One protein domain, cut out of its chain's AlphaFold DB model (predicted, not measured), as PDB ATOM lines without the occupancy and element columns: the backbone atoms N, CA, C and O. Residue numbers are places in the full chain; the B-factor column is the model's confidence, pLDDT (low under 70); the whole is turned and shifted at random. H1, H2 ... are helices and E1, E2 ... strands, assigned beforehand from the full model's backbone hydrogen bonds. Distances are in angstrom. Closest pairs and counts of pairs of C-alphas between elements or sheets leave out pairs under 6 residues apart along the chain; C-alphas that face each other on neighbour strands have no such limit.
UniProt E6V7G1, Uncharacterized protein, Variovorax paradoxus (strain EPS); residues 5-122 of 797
ATOM      1  N   LEU A   5     161.562 135.565 148.707       92.44
ATOM      2  CA  LEU A   5     160.716 134.796 147.802       92.44
ATOM      3  C   LEU A   5     159.259 135.109 148.126       92.44
ATOM      4  O   LEU A   5     158.843 134.975 149.273       92.44
ATOM      5  N   SER A   6     158.487 135.525 147.127       92.81
ATOM      6  CA  SER A   6     157.074 135.853 147.296       92.81
ATOM      7  C   SER A   6     156.193 134.974 146.424       92.81
ATOM      8  O   SER A   6     156.482 134.789 145.244       92.81
ATOM      9  N   PHE A   7     155.089 134.498 146.985       92.06
ATOM     10  CA  PHE A   7     154.064 133.745 146.270       92.06
ATOM     11  C   PHE A   7     152.691 134.063 146.852       92.06
ATOM     12  O   PHE A   7     152.554 134.475 148.010       92.06
ATOM     13  N   ARG A   8     151.658 133.901 146.029       90.00
ATOM     14  CA  ARG A   8     150.293 134.284 146.373       90.00
ATOM     15  C   ARG A   8     149.384 133.076 146.310       90.00
ATOM     16  O   ARG A   8     149.290 132.425 145.277       90.00
ATOM     17  N   GLN A   9     148.699 132.806 147.412       89.31
ATOM     18  CA  GLN A   9     147.888 131.610 147.564       89.31
ATOM     19  C   GLN A   9     146.551 131.939 148.216       89.31
ATOM     20  O   GLN A   9     146.459 132.738 149.150       89.31
ATOM     21  N   ARG A  10     145.494 131.279 147.738       85.88
ATOM     22  CA  ARG A  10     144.184 131.324 148.393       85.88
ATOM     23  C   ARG A  10     144.100 130.239 149.444       85.88
ATOM     24  O   ARG A  10     144.347 129.073 149.154       85.88
ATOM     25  N   THR A  11     143.677 130.617 150.637       88.75
ATOM     26  CA  THR A  11     143.489 129.699 151.759       88.75
ATOM     27  C   THR A  11     142.171 129.979 152.468       88.75
ATOM     28  O   THR A  11     141.438 130.904 152.120       88.75
ATOM     29  N   VAL A  12     141.843 129.150 153.450       87.00
ATOM     30  CA  VAL A  12     140.705 129.342 154.340       87.00
ATOM     31  C   VAL A  12     141.246 129.741 155.705       87.00
ATOM     32  O   VAL A  12     142.110 129.059 156.254       87.00
ATOM     33  N   CYS A  13     140.740 130.838 156.264       89.44
ATOM     34  CA  CYS A  13     140.999 131.185 157.655       89.44
ATOM     35  C   CYS A  13     140.443 130.075 158.554       89.44
ATOM     36  O   CYS A  13     139.235 129.835 158.564       89.44
ATOM     37  N   LEU A  14     141.304 129.417 159.333       87.94
ATOM     38  CA  LEU A  14     140.920 128.275 160.169       87.94
ATOM     39  C   LEU A  14     139.921 128.654 161.273       87.94
ATOM     40  O   LEU A  14     139.158 127.806 161.723       87.94
ATOM     41  N   ALA A  15     139.912 129.921 161.697       86.44
ATOM     42  CA  ALA A  15     139.004 130.412 162.730       86.44
ATOM     43  C   ALA A  15     137.608 130.762 162.183       86.44
ATOM     44  O   ALA A  15     136.608 130.449 162.822       86.44
ATOM     45  N   SER A  16     137.528 131.414 161.016       83.75
ATOM     46  CA  SER A  16     136.257 131.920 160.468       83.75
ATOM     47  C   SER A  16     135.673 131.075 159.334       83.75
ATOM     48  O   SER A  16     134.528 131.291 158.949       83.75
ATOM     49  N   GLY A  17     136.442 130.153 158.748       81.81
ATOM     50  CA  GLY A  17     136.053 129.427 157.535       81.81
ATOM     51  C   GLY A  17     136.021 130.299 156.272       81.81
ATOM     52  O   GLY A  17     135.654 129.820 155.199       81.81
ATOM     53  N   GLN A  18     136.413 131.572 156.369       79.94
ATOM     54  CA  GLN A  18     136.418 132.507 155.251       79.94
ATOM     55  C   GLN A  18     137.559 132.195 154.281       79.94
ATOM     56  O   GLN A  18     138.713 132.067 154.692       79.94
ATOM     57  N   THR A  19     137.251 132.143 152.986       81.81
ATOM     58  CA  THR A  19     138.277 132.099 151.936       81.81
ATOM     59  C   THR A  19     138.960 133.461 151.826       81.81
ATOM     60  O   THR A  19     138.282 134.469 151.632       81.81
ATOM     61  N   ILE A  20     140.286 133.475 151.920       87.50
ATOM     62  CA  ILE A  20     141.129 134.674 151.900       87.50
ATOM     63  C   ILE A  20     142.299 134.500 150.933       87.50
ATOM     64  O   ILE A  20     142.800 133.393 150.716       87.50
ATOM     65  N   ASP A  21     142.730 135.606 150.344       88.25
ATOM     66  CA  ASP A  21     143.878 135.684 149.452       88.25
ATOM     67  C   ASP A  21     145.112 136.185 150.212       88.25
ATOM     68  O   ASP A  21     145.102 137.291 150.758       88.25
ATOM     69  N   VAL A  22     146.163 135.368 150.281       92.31
ATOM     70  CA  VAL A  22     147.339 135.627 151.116       92.31
ATOM     71  C   VAL A  22     148.579 135.761 150.244       92.31
ATOM     72  O   VAL A  22     148.967 134.829 149.538       92.31
ATOM     73  N   LEU A  23     149.240 136.914 150.336       93.06
ATOM     74  CA  LEU A  23     150.591 137.100 149.818       93.06
ATOM     75  C   LEU A  23     151.589 136.697 150.901       93.06
ATOM     76  O   LEU A  23     151.667 137.333 151.953       93.06
ATOM     77  N   THR A  24     152.352 135.644 150.637       95.62
ATOM     78  CA  THR A  24     153.415 135.190 151.532       95.62
ATOM     79  C   THR A  24     154.748 135.697 151.009       95.62
ATOM     80  O   THR A  24     155.053 135.509 149.833       95.62
ATOM     81  N   ILE A  25     155.538 136.339 151.868       94.88
ATOM     82  CA  ILE A  25     156.894 136.795 151.547       94.88
ATOM     83  C   ILE A  25     157.849 136.151 152.539       94.88
ATOM     84  O   ILE A  25     157.837 136.461 153.730       94.88
ATOM     85  N   PHE A  26     158.666 135.237 152.037       95.75
ATOM     86  CA  PHE A  26     159.693 134.566 152.803       95.75
ATOM     87  C   PHE A  26     161.002 135.358 152.778       95.75
ATOM     88  O   PHE A  26     161.493 135.729 151.709       95.75
ATOM     89  N   PHE A  27     161.578 135.563 153.962       93.31
ATOM     90  CA  PHE A  27     162.918 136.104 154.151       93.31
ATOM     91  C   PHE A  27     163.813 135.029 154.771       93.31
ATOM     92  O   PHE A  27     163.577 134.591 155.903       93.31
ATOM     93  N   GLY A  28     164.841 134.631 154.017       87.88
ATOM     94  CA  GLY A  28     165.910 133.758 154.496       87.88
ATOM     95  C   GLY A  28     166.910 134.513 155.378       87.88
ATOM     96  O   GLY A  28     166.538 135.354 156.194       87.88
ATOM     97  N   ARG A  29     168.206 134.270 155.168       83.19
ATOM     98  CA  ARG A  29     169.303 134.855 155.960       83.19
ATOM     99  C   ARG A  29     169.716 136.285 155.549       83.19
ATOM    100  O   ARG A  29     170.719 136.812 156.027       83.19
ATOM    101  N   ALA A  30     168.985 136.943 154.650       76.88
ATOM    102  CA  ALA A  30     169.362 138.274 154.169       76.88
ATOM    103  C   ALA A  30     169.511 139.280 155.330       76.88
ATOM    104  O   ALA A  30     168.751 139.248 156.294       76.88
ATOM    105  N   ALA A  31     170.475 140.204 155.234       80.19
ATOM    106  CA  ALA A  31     170.544 141.328 156.164       80.19
ATOM    107  C   ALA A  31     169.295 142.202 155.976       80.19
ATOM    108  O   ALA A  31     169.079 142.760 154.896       80.19
ATOM    109  N   LEU A  32     168.464 142.278 157.015       83.31
ATOM    110  CA  LEU A  32     167.188 142.981 156.972       83.31
ATOM    111  C   LEU A  32     167.332 144.385 157.554       83.31
ATOM    112  O   LEU A  32     167.687 144.566 158.719       83.31
ATOM    113  N   ASP A  33     166.989 145.370 156.737       84.12
ATOM    114  CA  ASP A  33     166.585 146.698 157.175       84.12
ATOM    115  C   ASP A  33     165.196 147.002 156.597       84.12
ATOM    116  O   ASP A  33     164.652 146.218 155.811       84.12
ATOM    117  N   ILE A  34     164.599 148.129 156.988       82.25
ATOM    118  CA  ILE A  34     163.265 148.482 156.495       82.25
ATOM    119  C   ILE A  34     163.229 148.668 154.973       82.25
ATOM    120  O   ILE A  34     162.230 148.314 154.365       82.25
ATOM    121  N   ASN A  35     164.296 149.167 154.336       83.38
ATOM    122  CA  ASN A  35     164.311 149.346 152.883       83.38
ATOM    123  C   ASN A  35     164.211 147.991 152.183       83.38
ATOM    124  O   ASN A  35     163.460 147.859 151.230       83.38
ATOM    125  N   VAL A  36     164.904 146.965 152.686       85.81
ATOM    126  CA  VAL A  36     164.826 145.607 152.123       85.81
ATOM    127  C   VAL A  36     163.420 145.032 152.226       85.81
ATOM    128  O   VAL A  36     162.932 144.419 151.278       85.81
ATOM    129  N   VAL A  37     162.778 145.210 153.380       84.81
ATOM    130  CA  VAL A  37     161.416 144.720 153.613       84.81
ATOM    131  C   VAL A  37     160.418 145.490 152.746       84.81
ATOM    132  O   VAL A  37     159.563 144.870 152.117       84.81
ATOM    133  N   ASP A  38     160.563 146.813 152.661       80.44
ATOM    134  CA  ASP A  38     159.738 147.688 151.826       80.44
ATOM    135  C   ASP A  38     159.903 147.368 150.338       80.44
ATOM    136  O   ASP A  38     158.899 147.255 149.639       80.44
ATOM    137  N   ASP A  39     161.130 147.187 149.848       83.56
ATOM    138  CA  ASP A  39     161.415 146.840 148.453       83.56
ATOM    139  C   ASP A  39     160.820 145.472 148.111       83.56
ATOM    140  O   ASP A  39     160.108 145.343 147.119       83.56
ATOM    141  N   ALA A  40     161.015 144.466 148.973       86.44
ATOM    142  CA  ALA A  40     160.429 143.138 148.801       86.44
ATOM    143  C   ALA A  40     158.893 143.177 148.773       86.44
ATOM    144  O   ALA A  40     158.271 142.506 147.952       86.44
ATOM    145  N   LEU A  41     158.276 143.968 149.654       82.94
ATOM    146  CA  LEU A  41     156.831 144.184 149.670       82.94
ATOM    147  C   LEU A  41     156.351 144.899 148.413       82.94
ATOM    148  O   LEU A  41     155.357 144.491 147.818       82.94
ATOM    149  N   GLN A  42     157.036 145.966 148.010       79.06
ATOM    150  CA  GLN A  42     156.689 146.721 146.816       79.06
ATOM    151  C   GLN A  42     156.808 145.853 145.575       79.06
ATOM    152  O   GLN A  42     155.880 145.837 144.780       79.06
ATOM    153  N   ASP A  43     157.895 145.109 145.417       82.25
ATOM    154  CA  ASP A  43     158.103 144.242 144.262       82.25
ATOM    155  C   ASP A  43     157.087 143.097 144.228       82.25
ATOM    156  O   ASP A  43     156.530 142.814 143.169       82.25
ATOM    157  N   ALA A  44     156.742 142.518 145.382       83.06
ATOM    158  CA  ALA A  44     155.699 141.497 145.475       83.06
ATOM    159  C   ALA A  44     154.278 142.042 145.217       83.06
ATOM    160  O   ALA A  44     153.396 141.292 144.802       83.06
ATOM    161  N   LEU A  45     154.039 143.336 145.459       78.00
ATOM    162  CA  LEU A  45     152.759 144.010 145.202       78.00
ATOM    163  C   LEU A  45     152.693 144.708 143.833       78.00
ATOM    164  O   LEU A  45     151.592 145.038 143.395       78.00
ATOM    165  N   LYS A  46     153.825 144.915 143.141       74.44
ATOM    166  CA  LYS A  46     153.923 145.436 141.761       74.44
ATOM    167  C   LYS A  46     153.471 144.370 140.760       74.44
ATOM    168  O   LYS A  46     154.224 143.901 139.913       74.44
ATOM    169  N   THR A  47     152.213 143.982 140.873       70.00
ATOM    170  CA  THR A  47     151.548 143.059 139.960       70.00
ATOM    171  C   THR A  47     150.254 143.695 139.490       70.00
ATOM    172  O   THR A  47     149.676 144.528 140.187       70.00
ATOM    173  N   ASP A  48     149.764 143.272 138.332       59.09
ATOM    174  CA  ASP A  48     148.453 143.708 137.849       59.09
ATOM    175  C   ASP A  48     147.287 142.999 138.579       59.09
ATOM    176  O   ASP A  48     146.115 143.145 138.209       59.09
ATOM    177  N   ASP A  49     147.583 142.171 139.584       64.75
ATOM    178  CA  ASP A  49     146.576 141.518 140.406       64.75
ATOM    179  C   ASP A  49     146.107 142.446 141.537       64.75
ATOM    180  O   ASP A  49     146.878 143.243 142.073       64.75
ATOM    181  N   PRO A  50     144.829 142.354 141.949       69.81
ATOM    182  CA  PRO A  50     144.312 143.187 143.030       69.81
ATOM    183  C   PRO A  50     145.076 142.921 144.334       69.81
ATOM    184  O   PRO A  50     145.542 141.809 144.537       69.81
ATOM    185  N   LEU A  51     145.166 143.876 145.262       79.81
ATOM    186  CA  LEU A  51     145.843 143.651 146.555       79.81
ATOM    187  C   LEU A  51     145.252 142.451 147.329       79.81
ATOM    188  O   LEU A  51     144.032 142.248 147.250       79.81
ATOM    189  N   PRO A  52     146.093 141.675 148.043       86.12
ATOM    190  CA  PRO A  52     145.677 140.510 148.831       86.12
ATOM    191  C   PRO A  52     144.878 140.908 150.084       86.12
ATOM    192  O   PRO A  52     145.016 142.028 150.574       86.12
ATOM    193  N   ASP A  53     144.096 139.968 150.630       86.00
ATOM    194  CA  ASP A  53     143.385 140.145 151.907       86.00
ATOM    195  C   ASP A  53     144.366 140.185 153.089       86.00
ATOM    196  O   ASP A  53     144.150 140.915 154.059       86.00
ATOM    197  N   ALA A  54     145.448 139.401 153.020       89.69
ATOM    198  CA  ALA A  54     146.479 139.358 154.048       89.69
ATOM    199  C   ALA A  54     147.893 139.275 153.465       89.69
ATOM    200  O   ALA A  54     148.131 138.655 152.426       89.69
ATOM    201  N   VAL A  55     148.847 139.862 154.184       91.31
ATOM    202  CA  VAL A  55     150.281 139.705 153.932       91.31
ATOM    203  C   VAL A  55     150.908 138.955 155.103       91.31
ATOM    204  O   VAL A  55     150.810 139.385 156.258       91.31
ATOM    205  N   ALA A  56     151.555 137.833 154.800       94.44
ATOM    206  CA  ALA A  56     152.289 137.016 155.757       94.44
ATOM    207  C   ALA A  56     153.789 137.110 155.460       94.44
ATOM    208  O   ALA A  56     154.275 136.553 154.475       94.44
ATOM    209  N   LEU A  57     154.529 137.818 156.312       94.31
ATOM    210  CA  LEU A  57     155.988 137.821 156.261       94.31
ATOM    211  C   LEU A  57     156.488 136.617 157.059       94.31
ATOM    212  O   LEU A  57     156.184 136.499 158.245       94.31
ATOM    213  N   VAL A  58     157.215 135.711 156.417       95.94
ATOM    214  CA  VAL A  58     157.639 134.441 157.018       95.94
ATOM    215  C   VAL A  58     159.155 134.421 157.143       95.94
ATOM    216  O   VAL A  58     159.872 134.702 156.185       95.94
ATOM    217  N   SER A  59     159.644 134.069 158.328       95.06
ATOM    218  CA  SER A  59     161.060 133.816 158.589       95.06
ATOM    219  C   SER A  59     161.205 132.769 159.704       95.06
ATOM    220  O   SER A  59     160.241 132.082 160.056       95.06
ATOM    221  N   PHE A  60     162.404 132.596 160.248       93.00
ATOM    222  CA  PHE A  60     162.716 131.601 161.274       93.00
ATOM    223  C   PHE A  60     163.697 132.171 162.307       93.00
ATOM    224  O   PHE A  60     164.420 133.125 162.014       93.00
ATOM    225  N   GLY A  61     163.676 131.636 163.530       87.31
ATOM    226  CA  GLY A  61     164.630 131.965 164.598       87.31
ATOM    227  C   GLY A  61     164.921 133.462 164.789       87.31
ATOM    228  O   GLY A  61     164.033 134.315 164.678       87.31
ATOM    229  N   ALA A  62     166.199 133.787 165.011       84.19
ATOM    230  CA  ALA A  62     166.690 135.157 165.195       84.19
ATOM    231  C   ALA A  62     166.435 136.084 163.986       84.19
ATOM    232  O   ALA A  62     166.307 137.300 164.147       84.19
ATOM    233  N   HIS A  63     166.295 135.540 162.772       88.88
ATOM    234  CA  HIS A  63     165.942 136.337 161.590       88.88
ATOM    235  C   HIS A  63     164.528 136.906 161.682       88.88
ATOM    236  O   HIS A  63     164.276 138.014 161.205       88.88
ATOM    237  N   THR A  64     163.619 136.215 162.377       91.19
ATOM    238  CA  THR A  64     162.286 136.766 162.650       91.19
ATOM    239  C   THR A  64     162.361 137.955 163.605       91.19
ATOM    240  O   THR A  64     161.672 138.948 163.397       91.19
ATOM    241  N   GLU A  65     163.225 137.902 164.621       88.94
ATOM    242  CA  GLU A  65     163.434 139.031 165.536       88.94
ATOM    243  C   GLU A  65     164.019 140.243 164.803       88.94
ATOM    244  O   GLU A  65     163.550 141.368 164.991       88.94
ATOM    245  N   ALA A  66     164.988 140.020 163.909       88.94
ATOM    246  CA  ALA A  66     165.541 141.065 163.050       88.94
ATOM    247  C   ALA A  66     164.472 141.675 162.128       88.94
ATOM    248  O   ALA A  66     164.398 142.899 162.007       88.94
ATOM    249  N   LEU A  67     163.605 140.845 161.538       89.94
ATOM    250  CA  LEU A  67     162.479 141.281 160.711       89.94
ATOM    251  C   LEU A  67     161.475 142.124 161.513       89.94
ATOM    252  O   LEU A  67     161.078 143.197 161.061       89.94
ATOM    253  N   ILE A  68     161.103 141.688 162.721       89.31
ATOM    254  CA  ILE A  68     160.211 142.438 163.619       89.31
ATOM    255  C   ILE A  68     160.847 143.773 164.013       89.31
ATOM    256  O   ILE A  68     160.175 144.803 163.981       89.31
ATOM    257  N   LYS A  69     162.144 143.786 164.337       88.44
ATOM    258  CA  LYS A  69     162.879 145.007 164.688       88.44
ATOM    259  C   LYS A  69     162.949 145.984 163.515       88.44
ATOM    260  O   LYS A  69     162.706 147.175 163.711       88.44
ATOM    261  N   ALA A  70     163.249 145.498 162.310       86.75
ATOM    262  CA  ALA A  70     163.253 146.308 161.094       86.75
ATOM    263  C   ALA A  70     161.860 146.895 160.818       86.75
ATOM    264  O   ALA A  70     161.744 148.091 160.558       86.75
ATOM    265  N   TRP A  71     160.810 146.081 160.969       83.12
ATOM    266  CA  TRP A  71     159.416 146.494 160.802       83.12
ATOM    267  C   TRP A  71     158.993 147.575 161.809       83.12
ATOM    268  O   TRP A  71     158.430 148.604 161.435       83.12
ATOM    269  N   GLN A  72     159.297 147.381 163.095       81.12
ATOM    270  CA  GLN A  72     158.951 148.325 164.163       81.12
ATOM    271  C   GLN A  72     159.770 149.621 164.103       81.12
ATOM    272  O   GLN A  72     159.268 150.681 164.472       81.12
ATOM    273  N   GLY A  73     161.009 149.564 163.606       72.62
ATOM    274  CA  GLY A  73     161.915 150.710 163.503       72.62
ATOM    275  C   GLY A  73     161.489 151.791 162.502       72.62
ATOM    276  O   GLY A  73     162.185 152.795 162.368       72.62
ATOM    277  N   SER A  74     160.383 151.616 161.772       67.00
ATOM    278  CA  SER A  74     159.912 152.562 160.749       67.00
ATOM    279  C   SER A  74     158.391 152.524 160.561       67.00
ATOM    280  O   SER A  74     157.878 152.336 159.456       67.00
ATOM    281  N   ALA A  75     157.658 152.766 161.653       60.56
ATOM    282  CA  ALA A  75     156.192 152.771 161.689       60.56
ATOM    283  C   ALA A  75     155.528 153.618 160.576       60.56
ATOM    284  O   ALA A  75     154.561 153.164 159.972       60.56
ATOM    285  N   LEU A  76     156.093 154.785 160.235       62.81
ATOM    286  CA  LEU A  76     155.581 155.680 159.179       62.81
ATOM    287  C   LEU A  76     155.595 155.053 157.771       62.81
ATOM    288  O   LEU A  76     154.708 155.318 156.961       62.81
ATOM    289  N   ARG A  77     156.589 154.213 157.451       61.66
ATOM    290  CA  ARG A  77     156.678 153.556 156.132       61.66
ATOM    291  C   ARG A  77     155.758 152.345 156.036       61.66
ATOM    292  O   ARG A  77     155.056 152.193 155.037       61.66
ATOM    293  N   ALA A  78     155.669 151.570 157.118       58.62
ATOM    294  CA  ALA A  78     154.671 150.514 157.264       58.62
ATOM    295  C   ALA A  78     153.233 151.066 157.158       58.62
ATOM    296  O   ALA A  78     152.350 150.405 156.614       58.62
ATOM    297  N   GLU A  79     152.991 152.285 157.644       62.31
ATOM    298  CA  GLU A  79     151.713 152.990 157.518       62.31
ATOM    299  C   GLU A  79     151.428 153.427 156.071       62.31
ATOM    300  O   GLU A  79     150.337 153.174 155.562       62.31
ATOM    301  N   GLY A  80     152.420 153.976 155.360       64.56
ATOM    302  CA  GLY A  80     152.290 154.345 153.944       64.56
ATOM    303  C   GLY A  80     151.992 153.157 153.019       64.56
ATOM    304  O   GLY A  80     151.206 153.277 152.079       64.56
ATOM    305  N   LEU A  81     152.561 151.982 153.303       61.91
ATOM    306  CA  LEU A  81     152.314 150.760 152.531       61.91
ATOM    307  C   LEU A  81     150.892 150.214 152.760       61.91
ATOM    308  O   LEU A  81     150.261 149.720 151.828       61.91
ATOM    309  N   LYS A  82     150.344 150.394 153.969       60.19
ATOM    310  CA  LYS A  82     148.945 150.075 154.297       60.19
ATOM    311  C   LYS A  82     147.959 151.092 153.740       60.19
ATOM    312  O   LYS A  82     146.901 150.675 153.288       60.19
ATOM    313  N   GLN A  83     148.284 152.391 153.723       63.62
ATOM    314  CA  GLN A  83     147.437 153.417 153.094       63.62
ATOM    315  C   GLN A  83     147.199 153.120 151.609       63.62
ATOM    316  O   GLN A  83     146.106 153.354 151.115       63.62
ATOM    317  N   ARG A  84     148.168 152.504 150.916       63.28
ATOM    318  CA  ARG A  84     147.987 152.010 149.537       63.28
ATOM    319  C   ARG A  84     146.998 150.841 149.425       63.28
ATOM    320  O   ARG A  84     146.470 150.604 148.347       63.28
ATOM    321  N   GLY A  85     146.749 150.121 150.521       60.16
ATOM    322  CA  GLY A  85     145.740 149.066 150.643       60.16
ATOM    323  C   GLY A  85     144.365 149.530 151.107       60.16
ATOM    324  O   GLY A  85     143.481 148.686 151.276       60.16
ATOM    325  N   ARG A  86     144.183 150.842 151.287       61.66
ATOM    326  CA  ARG A  86     142.924 151.473 151.671       61.66
ATOM    327  C   ARG A  86     142.449 152.401 150.557       61.66
ATOM    328  O   ARG A  86     143.221 153.201 150.038       61.66
ATOM    329  N   THR A  87     141.176 152.322 150.209       59.44
ATOM    330  CA  THR A  87     140.458 153.439 149.581       59.44
ATOM    331  C   THR A  87     139.635 154.144 150.657       59.44
ATOM    332  O   THR A  87     139.453 153.606 151.747       59.44
ATOM    333  N   GLU A  88     139.111 155.341 150.376       54.03
ATOM    334  CA  GLU A  88     138.265 156.079 151.335       54.03
ATOM    335  C   GLU A  88     137.043 155.269 151.823       54.03
ATOM    336  O   GLU A  88     136.496 155.568 152.883       54.03
ATOM    337  N   ALA A  89     136.643 154.225 151.083       54.38
ATOM    338  CA  ALA A  89     135.484 153.385 151.378       54.38
ATOM    339  C   ALA A  89     135.817 151.948 151.840       54.38
ATOM    340  O   ALA A  89     134.984 151.337 152.507       54.38
ATOM    341  N   VAL A  90     136.982 151.386 151.480       63.41
ATOM    342  CA  VAL A  90     137.283 149.950 151.652       63.41
ATOM    343  C   VAL A  90     138.741 149.693 152.060       63.41
ATOM    344  O   VAL A  90     139.677 150.157 151.409       63.41
ATOM    345  N   ASP A  91     138.928 148.857 153.088       68.44
ATOM    346  CA  ASP A  91     140.230 148.313 153.493       68.44
ATOM    347  C   ASP A  91     140.453 146.935 152.845       68.44
ATOM    348  O   ASP A  91     139.948 145.921 153.328       68.44
ATOM    349  N   TYR A  92     141.228 146.875 151.760       75.62
ATOM    350  CA  TYR A  92     141.500 145.610 151.062       75.62
ATOM    351  C   TYR A  92     142.525 144.741 151.792       75.62
ATOM    352  O   TYR A  92     142.365 143.526 151.848       75.62
ATOM    353  N   LEU A  93     143.565 145.359 152.363       81.81
ATOM    354  CA  LEU A  93     144.552 144.660 153.184       81.81
ATOM    355  C   LEU A  93     144.068 144.619 154.639       81.81
ATOM    356  O   LEU A  93     144.192 145.599 155.376       81.81
ATOM    357  N   LYS A  94     143.515 143.480 155.056       84.00
ATOM    358  CA  LYS A  94     142.860 143.296 156.364       84.00
ATOM    359  C   LYS A  94     143.835 142.911 157.471       84.00
ATOM    360  O   LYS A  94     143.596 143.238 158.640       84.00
ATOM    361  N   GLU A  95     144.921 142.229 157.113       87.06
ATOM    362  CA  GLU A  95     145.964 141.830 158.053       87.06
ATOM    363  C   GLU A  95     147.366 141.881 157.442       87.06
ATOM    364  O   GLU A  95     147.608 141.411 156.332       87.06
ATOM    365  N   LEU A  96     148.312 142.386 158.236       88.44
ATOM    366  CA  LEU A  96     149.735 142.171 158.023       88.44
ATOM    367  C   LEU A  96     150.323 141.518 159.270       88.44
ATOM    368  O   LEU A  96     150.221 142.053 160.381       88.44
ATOM    369  N   SER A  97     150.936 140.354 159.071       91.88
ATOM    370  CA  SER A  97     151.459 139.522 160.149       91.88
ATOM    371  C   SER A  97     152.860 139.003 159.837       91.88
ATOM    372  O   SER A  97     153.209 138.773 158.679       91.88
ATOM    373  N   ILE A  98     153.662 138.825 160.886       93.75
ATOM    374  CA  ILE A  98     154.990 138.214 160.825       93.75
ATOM    375  C   ILE A  98     154.924 136.868 161.539       93.75
ATOM    376  O   ILE A  98     154.511 136.782 162.702       93.75
ATOM    377  N   TRP A  99     155.348 135.825 160.838       96.12
ATOM    378  CA  TRP A  99     155.338 134.444 161.292       96.12
ATOM    379  C   TRP A  99     156.763 133.923 161.413       96.12
ATOM    380  O   TRP A  99     157.587 134.123 160.520       96.12
ATOM    381  N   SER A 100     157.031 133.231 162.517       95.44
ATOM    382  CA  SER A 100     158.302 132.559 162.759       95.44
ATOM    383  C   SER A 100     158.116 131.056 162.752       95.44
ATOM    384  O   SER A 100     157.206 130.537 163.406       95.44
ATOM    385  N   PHE A 101     159.001 130.357 162.057       95.06
ATOM    386  CA  PHE A 101     159.184 128.928 162.233       95.06
ATOM    387  C   PHE A 101     160.094 128.655 163.438       95.06
ATOM    388  O   PHE A 101     161.252 129.078 163.466       95.06
ATOM    389  N   SER A 102     159.558 127.955 164.438       91.25
ATOM    390  CA  SER A 102     160.255 127.589 165.681       91.25
ATOM    391  C   SER A 102     159.711 126.262 166.199       91.25
ATOM    392  O   SER A 102     158.499 126.050 166.172       91.25
ATOM    393  N   ASP A 103     160.580 125.363 166.656       88.25
ATOM    394  CA  ASP A 103     160.193 124.042 167.172       88.25
ATOM    395  C   ASP A 103     159.255 123.237 166.247       88.25
ATOM    396  O   ASP A 103     158.352 122.541 166.714       88.25
ATOM    397  N   GLY A 104     159.442 123.336 164.928       88.75
ATOM    398  CA  GLY A 104     158.651 122.580 163.953       88.75
ATOM    399  C   GLY A 104     157.275 123.163 163.655       88.75
ATOM    400  O   GLY A 104     156.512 122.566 162.900       88.75
ATOM    401  N   VAL A 105     156.939 124.322 164.225       92.50
ATOM    402  CA  VAL A 105     155.643 124.974 164.032       92.50
ATOM    403  C   VAL A 105     155.802 126.434 163.626       92.50
ATOM    404  O   VAL A 105     156.709 127.144 164.065       92.50
ATOM    405  N   PHE A 106     154.875 126.905 162.795       95.38
ATOM    406  CA  PHE A 106     154.760 128.318 162.459       95.38
ATOM    407  C   PHE A 106     153.911 129.029 163.510       95.38
ATOM    408  O   PHE A 106     152.761 128.659 163.747       95.38
ATOM    409  N   ARG A 107     154.467 130.068 164.134       94.38
ATOM    410  CA  ARG A 107     153.780 130.888 165.139       94.38
ATOM    411  C   ARG A 107     153.732 132.338 164.679       94.38
ATOM    412  O   ARG A 107     154.746 132.888 164.247       94.38
ATOM    413  N   LYS A 108     152.562 132.967 164.797       94.88
ATOM    414  CA  LYS A 108     152.400 134.407 164.568       94.88
ATOM    415  C   LYS A 108     153.105 135.150 165.704       94.88
ATOM    416  O   LYS A 108     152.658 135.082 166.843       94.88
ATOM    417  N   GLN A 109     154.214 135.818 165.399       93.75
ATOM    418  CA  GLN A 109     155.017 136.553 166.386       93.75
ATOM    419  C   GLN A 109     154.611 138.021 166.476       93.75
ATOM    420  O   GLN A 109     154.683 138.642 167.533       93.75
ATOM    421  N   HIS A 110     154.173 138.586 165.354       90.31
ATOM    422  CA  HIS A 110     153.710 139.959 165.304       90.31
ATOM    423  C   HIS A 110     152.467 140.057 164.434       90.31
ATOM    424  O   HIS A 110     152.418 139.537 163.320       90.31
ATOM    425  N   ARG A 111     151.475 140.778 164.942       88.56
ATOM    426  CA  ARG A 111     150.344 141.280 164.174       88.56
ATOM    427  C   ARG A 111     150.405 142.789 164.255       88.56
ATOM    428  O   ARG A 111     150.519 143.351 165.345       88.56
ATOM    429  N   SER A 112     150.327 143.442 163.107       79.94
ATOM    430  CA  SER A 112     150.288 144.894 163.079       79.94
ATOM    431  C   SER A 112     149.060 145.407 163.841       79.94
ATOM    432  O   SER A 112     147.960 144.905 163.602       79.94
ATOM    433  N   ALA A 113     149.227 146.433 164.685       72.50
ATOM    434  CA  ALA A 113     148.158 146.993 165.525       72.50
ATOM    435  C   ALA A 113     146.916 147.433 164.722       72.50
ATOM    436  O   ALA A 113     145.794 147.231 165.168       72.50
ATOM    437  N   ASP A 114     147.116 147.943 163.504       68.19
ATOM    438  CA  ASP A 114     146.031 148.419 162.628       68.19
ATOM    439  C   ASP A 114     145.298 147.308 161.858       68.19
ATOM    440  O   ASP A 114     144.450 147.605 161.012       68.19
ATOM    441  N   SER A 115     145.650 146.039 162.085       75.38
ATOM    442  CA  SER A 115     144.959 144.916 161.448       75.38
ATOM    443  C   SER A 115     143.528 144.853 161.980       75.38
ATOM    444  O   SER A 115     143.303 144.862 163.193       75.38
ATOM    445  N   ARG A 116     142.543 144.761 161.085       76.69
ATOM    446  CA  ARG A 116     141.117 144.689 161.460       76.69
ATOM    447  C   ARG A 116     140.600 143.260 161.562       76.69
ATOM    448  O   ARG A 116     139.595 143.022 162.216       76.69
ATOM    449  N   SER A 117     141.310 142.317 160.945       82.94
ATOM    450  CA  SER A 117     141.064 140.877 161.066       82.94
ATOM    451  C   SER A 117     142.234 140.187 161.760       82.94
ATOM    452  O   SER A 117     143.358 140.695 161.756       82.94
ATOM    453  N   ASP A 118     141.960 139.060 162.402       88.31
ATOM    454  CA  ASP A 118     142.971 138.160 162.956       88.31
ATOM    455  C   ASP A 118     142.787 136.797 162.292       88.31
ATOM    456  O   ASP A 118     142.026 135.945 162.754       88.31
ATOM    457  N   PHE A 119     143.394 136.633 161.119       89.94
ATOM    458  CA  PHE A 119     143.297 135.400 160.365       89.94
ATOM    459  C   PHE A 119     144.203 134.342 160.981       89.94
ATOM    460  O   PHE A 119     145.409 134.534 161.177       89.94
ATOM    461  N   LEU A 120     143.616 133.180 161.246       91.94
ATOM    462  CA  LEU A 120     144.357 131.990 161.628       91.94
ATOM    463  C   LEU A 120     144.765 131.243 160.354       91.94
ATOM    464  O   LEU A 120     143.944 130.560 159.739       91.94
ATOM    465  N   LEU A 121     146.019 131.431 159.937       93.06
ATOM    466  CA  LEU A 121     146.577 130.866 158.707       93.06
ATOM    467  C   LEU A 121     147.254 129.513 158.967       93.06
ATOM    468  O   LEU A 121     148.023 129.380 159.916       93.06
ATOM    469  N   ASP A 122     147.048 128.547 158.068       93.69
ATOM    470  CA  ASP A 122     147.901 127.356 157.965       93.69
ATOM    471  C   ASP A 122     149.149 127.690 157.131       93.69
ATOM    472  O   ASP A 122     149.196 127.483 155.916       93.69
TER     473      ASP A 122
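What this domain is: This is residues 5 to 122 of the 797 residues of an uncharacterized protein of Variovorax paradoxus (strain EPS) (UniProt E6V7G1). A strongly twisted and curled sheet of five strands has two helices, H1 and H2, packed over one face, while a third, H3, sits farther out near H1 and off the sheet. A hairpin of strands makes each side of the sheet, E1 with E2 and E4 with E5, and E3 runs between them; the face away from H1 and H2 has no named helix. The 118 printed residues hold three named helices and five named strands, in the order E1 E2 H1 E3 H2 H3 E4 E5, of mixed class; the sheet, in the order E1 E2 E3 E4 E5, is mixed. The whole is compact, with a radius of gyration of the C-alphas of 13.5 A, and spans 37 by 30 by 26 A.

How they stand to each other: E1, residues 5 to 12, and E2, residues 19 to 26, form an antiparallel hairpin, with N 9 and O 22 2.9 A apart, within hydrogen-bond range. H1, residues 34 to 45, is on the sheet at a height of 9.8 A, over E2 and slantwise to it at 45 degrees on the local plane; E1 only just misses being under it, with 2 of its C-alphas falling on E1. E3, residues 54 to 60, is parallel to E2, with N 56 and O 23 2.9 A apart. H2, residues 61 to 72, is on the same face as H1, at a height of 8.6 A. Its residues 67 to 71 touch residues 34 to 37 of H1, about perpendicular at 90 degrees; the closest C-alphas are those of Ile 34 and Ala 70, 5.1 A apart. H3, residues 75 to 83, is not on the sheet; it is close to H1 but not clearly touching, and their closest C-alphas, those of Asp 38 and Arg 77, are 7.9 A apart. E4, residues 95 to 102, is parallel to E3, with N 99 and O 57 2.8 A apart. H2 lies over E4, along it at 6 degrees on the local plane, and only just over E3, with 3 C-alphas falling on it. E5, residues 105 to 111, forms an antiparallel hairpin with E4, with N 100 and O 107 2.9 A apart. E2, H1, E3 and E3, H2, H3, E4 are strand-helix-strand units, parallel neighbour strands joined through helices, each with a right-handed crossover. H1 and H2 on one face of the sheet make two layers. Every O i to N i+4 pair is within hydrogen-bond range in H1 and H3, and 7 of 8 in H2.

Where its parts are: E1 begins at C-alpha 5, (160.716, 134.796, 147.802), and is 21.7 A long; E2 and E4 are each 21.6 A. E3 measures 19.4 A, H2 17.3 A and H1 16.1 A. E5 ends at C-alpha 111, (150.344, 141.280, 164.174).

The domain as a whole: The C-alphas farthest apart, those of Glu 88 and Asp 103, are 41.9 A apart. The printed part has no cut, and the link from H3 to E4, 11 residues, is long. The mean pLDDT of the printed part is 82.5; residues 48 to 50, 74 to 91 and 114 are under 70.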